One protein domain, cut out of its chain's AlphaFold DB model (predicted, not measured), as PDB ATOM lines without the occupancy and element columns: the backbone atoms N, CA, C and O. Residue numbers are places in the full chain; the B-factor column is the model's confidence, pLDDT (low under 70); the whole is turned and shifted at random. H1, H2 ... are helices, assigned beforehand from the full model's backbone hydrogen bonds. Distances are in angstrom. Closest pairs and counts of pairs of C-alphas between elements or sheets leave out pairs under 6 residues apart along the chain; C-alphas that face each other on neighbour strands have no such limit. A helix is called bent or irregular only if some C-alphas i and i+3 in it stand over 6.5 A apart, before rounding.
ATOM      1  N   SER A  74     -15.994 -25.277 -28.080       85.81
ATOM      2  CA  SER A  74     -15.288 -24.504 -29.106       85.81
ATOM      3  C   SER A  74     -13.787 -24.833 -29.062       85.81
ATOM      4  O   SER A  74     -13.198 -24.932 -27.982       85.81
ATOM      5  N   CYS A  75     -13.160 -24.990 -30.226       85.94
ATOM      6  CA  CYS A  75     -11.745 -25.349 -30.354       85.94
ATOM      7  C   CYS A  75     -11.029 -24.455 -31.375       85.94
ATOM      8  O   CYS A  75     -11.669 -23.857 -32.241       85.94
ATOM      9  N   ASP A  76      -9.700 -24.367 -31.284       85.19
ATOM     10  CA  ASP A  76      -8.872 -23.691 -32.287       85.19
ATOM     11  C   ASP A  76      -8.156 -24.739 -33.165       85.19
ATOM     12  O   ASP A  76      -7.402 -25.567 -32.642       85.19
ATOM     13  N   PRO A  77      -8.332 -24.733 -34.501       79.19
ATOM     14  CA  PRO A  77      -7.589 -25.630 -35.387       79.19
ATOM     15  C   PRO A  77      -6.065 -25.407 -35.330       79.19
ATOM     16  O   PRO A  77      -5.300 -26.315 -35.665       79.19
ATOM     17  N   ALA A  78      -5.591 -24.238 -34.880       81.62
ATOM     18  CA  ALA A  78      -4.170 -23.968 -34.658       81.62
ATOM     19  C   ALA A  78      -3.579 -24.755 -33.474       81.62
ATOM     20  O   ALA A  78      -2.364 -24.972 -33.450       81.62
ATOM     21  N   ASP A  79      -4.411 -25.237 -32.543       81.88
ATOM     22  CA  ASP A  79      -3.980 -26.113 -31.445       81.88
ATOM     23  C   ASP A  79      -3.636 -27.533 -31.934       81.88
ATOM     24  O   ASP A  79      -3.023 -28.318 -31.206       81.88
ATOM     25  N   GLY A  80      -3.986 -27.867 -33.184       77.56
ATOM     26  CA  GLY A  80      -3.601 -29.118 -33.839       77.56
ATOM     27  C   GLY A  80      -4.392 -30.346 -33.385       77.56
ATOM     28  O   GLY A  80      -3.931 -31.469 -33.594       77.56
ATOM     29  N   SER A  81      -5.562 -30.159 -32.767       83.38
ATOM     30  CA  SER A  81      -6.470 -31.269 -32.466       83.38
ATOM     31  C   SER A  81      -7.048 -31.840 -33.770       83.38
ATOM     32  O   SER A  81      -7.629 -31.080 -34.546       83.38
ATOM     33  N   PRO A  82      -6.918 -33.154 -34.029       81.81
ATOM     34  CA  PRO A  82      -7.416 -33.770 -35.261       81.81
ATOM     35  C   PRO A  82      -8.954 -33.777 -35.339       81.81
ATOM     36  O   PRO A  82      -9.513 -33.833 -36.429       81.81
ATOM     37  N   ASP A  83      -9.616 -33.670 -34.188       85.25
ATOM     38  CA  ASP A  83     -11.071 -33.636 -34.017       85.25
ATOM     39  C   ASP A  83     -11.637 -32.206 -33.956       85.25
ATOM     40  O   ASP A  83     -12.830 -32.009 -33.738       85.25
ATOM     41  N   CYS A  84     -10.784 -31.183 -34.104       87.69
ATOM     42  CA  CYS A  84     -11.246 -29.803 -34.192       87.69
ATOM     43  C   CYS A  84     -11.667 -29.485 -35.626       87.69
ATOM     44  O   CYS A  84     -10.831 -29.426 -36.531       87.69
ATOM     45  N   THR A  85     -12.963 -29.273 -35.836       85.25
ATOM     46  CA  THR A  85     -13.533 -29.089 -37.172       85.25
ATOM     47  C   THR A  85     -14.676 -28.080 -37.164       85.25
ATOM     48  O   THR A  85     -15.353 -27.883 -36.160       85.25
ATOM     49  N   ASP A  86     -14.879 -27.430 -38.305       86.44
ATOM     50  CA  ASP A  86     -16.043 -26.614 -38.645       86.44
ATOM     51  C   ASP A  86     -17.154 -27.436 -39.322       86.44
ATOM     52  O   ASP A  86     -18.079 -26.862 -39.897       86.44
ATOM     53  N   ALA A  87     -17.085 -28.773 -39.252       76.19
ATOM     54  CA  ALA A  87     -18.136 -29.701 -39.673       76.19
ATOM     55  C   ALA A  87     -19.328 -29.680 -38.696       76.19
ATOM     56  O   ALA A  87     -19.761 -30.702 -38.165       76.19
ATOM     57  N   THR A  88     -19.844 -28.477 -38.476       73.19
ATOM     58  CA  THR A  88     -21.045 -28.119 -37.736       73.19
ATOM     59  C   THR A  88     -21.934 -27.286 -38.663       73.19
ATOM     60  O   THR A  88     -21.465 -26.643 -39.610       73.19
ATOM     61  N   ALA A  89     -23.247 -27.279 -38.429       69.06
ATOM     62  CA  ALA A  89     -24.186 -26.540 -39.279       69.06
ATOM     63  C   ALA A  89     -23.969 -25.006 -39.263       69.06
ATOM     64  O   ALA A  89     -24.491 -24.297 -40.126       69.06
ATOM     65  N   ASP A  90     -23.215 -24.496 -38.287       74.31
ATOM     66  CA  ASP A  90     -22.955 -23.084 -38.008       74.31
ATOM     67  C   ASP A  90     -21.562 -22.582 -38.436       74.31
ATOM     68  O   ASP A  90     -21.299 -21.384 -38.317       74.31
ATOM     69  N   SER A  91     -20.701 -23.444 -38.998       72.12
ATOM     70  CA  SER A  91     -19.326 -23.093 -39.414       72.12
ATOM     71  C   SER A  91     -18.432 -22.573 -38.273       72.12
ATOM     72  O   SER A  91     -17.452 -21.865 -38.519       72.12
ATOM     73  N   GLU A  92     -18.767 -22.894 -37.021       83.94
ATOM     74  CA  GLU A  92     -17.914 -22.653 -35.857       83.94
ATOM     75  C   GLU A  92     -17.029 -23.880 -35.611       83.94
ATOM     76  O   GLU A  92     -17.504 -25.017 -35.669       83.94
ATOM     77  N   PHE A  93     -15.747 -23.655 -35.307       85.88
ATOM     78  CA  PHE A  93     -14.836 -24.735 -34.938       85.88
ATOM     79  C   PHE A  93     -15.203 -25.300 -33.566       85.88
ATOM     80  O   PHE A  93     -15.103 -24.611 -32.544       85.88
ATOM     81  N   ARG A  94     -15.600 -26.571 -33.544       87.88
ATOM     82  CA  ARG A  94     -15.914 -27.323 -32.328       87.88
ATOM     83  C   ARG A  94     -15.147 -28.636 -32.291       87.88
ATOM     84  O   ARG A  94     -14.749 -29.183 -33.319       87.88
ATOM     85  N   TYR A  95     -14.908 -29.113 -31.077       86.94
ATOM     86  CA  TYR A  95     -14.347 -30.430 -30.841       86.94
ATOM     87  C   TYR A  95     -15.439 -31.479 -31.065       86.94
ATOM     88  O   TYR A  95     -16.386 -31.550 -30.279       86.94
ATOM     89  N   ILE A  96     -15.309 -32.264 -32.134       86.81
ATOM     90  CA  ILE A  96     -16.224 -33.361 -32.454       86.81
ATOM     91  C   ILE A  96     -15.493 -34.680 -32.224       86.81
ATOM     92  O   ILE A  96     -14.593 -35.045 -32.981       86.81
ATOM     93  N   GLU A  97     -15.867 -35.405 -31.174       85.31
ATOM     94  CA  GLU A  97     -15.182 -36.643 -30.802       85.31
ATOM     95  C   GLU A  97     -15.337 -37.702 -31.908       85.31
ATOM     96  O   GLU A  97     -16.443 -38.020 -32.351       85.31
ATOM     97  N   GLY A  98     -14.205 -38.245 -32.370       82.62
ATOM     98  CA  GLY A  98     -14.170 -39.269 -33.414       82.62
ATOM     99  C   GLY A  98     -14.301 -38.731 -34.841       82.62
ATOM    100  O   GLY A  98     -14.376 -39.531 -35.776       82.62
ATOM    101  N   TYR A  99     -14.288 -37.410 -35.051       83.06
ATOM    102  CA  TYR A  99     -14.347 -36.820 -36.389       83.06
ATOM    103  C   TYR A  99     -13.160 -37.237 -37.254       83.06
ATOM    104  O   TYR A  99     -13.343 -37.653 -38.400       83.06
ATOM    105  N   ALA A 100     -11.944 -37.197 -36.706       82.56
ATOM    106  CA  ALA A 100     -10.748 -37.596 -37.441       82.56
ATOM    107  C   ALA A 100     -10.802 -39.069 -37.865       82.56
ATOM    108  O   ALA A 100     -10.450 -39.414 -38.995       82.56
ATOM    109  N   GLU A 101     -11.280 -39.926 -36.962       81.06
ATOM    110  CA  GLU A 101     -11.449 -41.366 -37.168       81.06
ATOM    111  C   GLU A 101     -12.520 -41.638 -38.239       81.06
ATOM    112  O   GLU A 101     -12.321 -42.450 -39.148       81.06
ATOM    113  N   CYS A 102     -13.633 -40.902 -38.183       80.81
ATOM    114  CA  CYS A 102     -14.716 -40.966 -39.154       80.81
ATOM    115  C   CYS A 102     -14.217 -40.564 -40.547       80.81
ATOM    116  O   CYS A 102     -14.305 -41.348 -41.493       80.81
ATOM    117  N   VAL A 103     -13.584 -39.396 -40.679       79.00
ATOM    118  CA  VAL A 103     -13.045 -38.921 -41.962       79.00
ATOM    119  C   VAL A 103     -11.948 -39.850 -42.489       79.00
ATOM    120  O   VAL A 103     -11.884 -40.099 -43.690       79.00
ATOM    121  N   ALA A 104     -11.117 -40.430 -41.619       80.44
ATOM    122  CA  ALA A 104     -10.123 -41.423 -42.021       80.44
ATOM    123  C   ALA A 104     -10.758 -42.725 -42.548       80.44
ATOM    124  O   ALA A 104     -10.204 -43.357 -43.453       80.44
ATOM    125  N   SER A 105     -11.921 -43.118 -42.020       76.50
ATOM    126  CA  SER A 105     -12.671 -44.301 -42.464       76.50
ATOM    127  C   SER A 105     -13.335 -44.099 -43.833       76.50
ATOM    128  O   SER A 105     -13.441 -45.040 -44.625       76.50
ATOM    129  N   PHE A 106     -13.744 -42.873 -44.159       71.56
ATOM    130  CA  PHE A 106     -14.394 -42.539 -45.423       71.56
ATOM    131  C   PHE A 106     -13.400 -41.797 -46.338       71.56
ATOM    132  O   PHE A 106     -13.177 -40.596 -46.250       71.56
ATOM    133  N   SER A 107     -12.740 -42.521 -47.237       60.22
ATOM    134  CA  SER A 107     -11.582 -42.038 -48.010       60.22
ATOM    135  C   SER A 107     -11.895 -41.047 -49.162       60.22
ATOM    136  O   SER A 107     -11.119 -40.964 -50.115       60.22
ATOM    137  N   THR A 108     -13.033 -40.339 -49.143       54.78
ATOM    138  CA  THR A 108     -13.568 -39.538 -50.273       54.78
ATOM    139  C   THR A 108     -14.292 -38.268 -49.808       54.78
ATOM    140  O   THR A 108     -14.892 -38.295 -48.757       54.78
ATOM    141  N   ASP A 109     -14.349 -37.191 -50.601       55.81
ATOM    142  CA  ASP A 109     -15.049 -35.914 -50.285       55.81
ATOM    143  C   ASP A 109     -16.502 -36.033 -49.747       55.81
ATOM    144  O   ASP A 109     -16.999 -35.129 -49.080       55.81
ATOM    145  N   GLU A 110     -17.181 -37.158 -49.990       55.75
ATOM    146  CA  GLU A 110     -18.535 -37.467 -49.497       55.75
ATOM    147  C   GLU A 110     -18.602 -37.643 -47.957       55.75
ATOM    148  O   GLU A 110     -19.688 -37.672 -47.378       55.75
ATOM    149  N   SER A 111     -17.451 -37.757 -47.281       60.16
ATOM    150  CA  SER A 111     -17.319 -37.984 -45.830       60.16
ATOM    151  C   SER A 111     -17.753 -36.809 -44.978       60.16
ATOM    152  O   SER A 111     -18.173 -37.005 -43.840       60.16
ATOM    153  N   TYR A 112     -17.662 -35.593 -45.521       61.22
ATOM    154  CA  TYR A 112     -17.915 -34.380 -44.752       61.22
ATOM    155  C   TYR A 112     -19.335 -34.397 -44.179       61.22
ATOM    156  O   TYR A 112     -19.508 -34.234 -42.981       61.22
ATOM    157  N   GLY A 113     -20.341 -34.737 -44.993       69.19
ATOM    158  CA  GLY A 113     -21.742 -34.787 -44.555       69.19
ATOM    159  C   GLY A 113     -22.114 -35.984 -43.670       69.19
ATOM    160  O   GLY A 113     -23.167 -35.949 -43.042       69.19
ATOM    161  N   LEU A 114     -21.285 -37.032 -43.623       74.12
ATOM    162  CA  LEU A 114     -21.518 -38.227 -42.798       74.12
ATOM    163  C   LEU A 114     -20.845 -38.137 -41.426       74.12
ATOM    164  O   LEU A 114     -21.319 -38.776 -40.497       74.12
ATOM    165  N   CYS A 115     -19.763 -37.362 -41.317       82.00
ATOM    166  CA  CYS A 115     -19.021 -37.141 -40.075       82.00
ATOM    167  C   CYS A 115     -19.385 -35.821 -39.378       82.00
ATOM    168  O   CYS A 115     -18.891 -35.563 -38.287       82.00
ATOM    169  N   THR A 116     -20.220 -34.985 -40.006       82.25
ATOM    170  CA  THR A 116     -20.752 -33.751 -39.401       82.25
ATOM    171  C   THR A 116     -21.619 -34.100 -38.188       82.25
ATOM    172  O   THR A 116     -22.425 -35.030 -38.261       82.25
TER     173      THR A 116
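Overview. This is residues 74 to 116 of the 130 residues of an uncharacterized protein of Cellulomonas sp. Root485 (UniProt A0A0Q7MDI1). Look for little regular structure here: a long looped stretch, residues 74 to 98, folds back on itself at one end, and two short helices, H1 and then H2, pack together at the other. The 43 printed residues hold no named strand; the class is all helix, with 14 residues in named elements. The whole is compact, with a radius of gyration of the C-alphas of 9.8 A and spans of 24 by 20 by 14 A.

Along the chain. Start at C-alpha 74, at (-15.288, -24.504, -29.106), and pass residues 84 to 85, paired antiparallel with residues 94 to 95. H1, residues 99 to 105, measures 9.8 A. H2, residues 109 to 115, runs 11.0 A to C-alpha 115 at (-19.021, -37.141, -40.075).

Arrangement. After a tight link, H2 touches H1; their closest C-alphas, of Cys 102 and Cys 115, are 5.8 A apart. They run opposite ways at a steep tilt of 49 degrees. In H1 every O i to N i+4 pair is within hydrogen-bond range; in H2 1 of 3 is, and 1 of 4 O i to N i+3 pairs. H2 is neither bent nor irregular, but only just: C-alphas 110 and 113 are 6.5 A apart.

Size, cuts and confidence. The farthest C-alphas, of Ser 74 and Ser 107, are 26.0 A apart. The printed part has no cut. Residue 89 and residues 107 to 113 have pLDDT under 70.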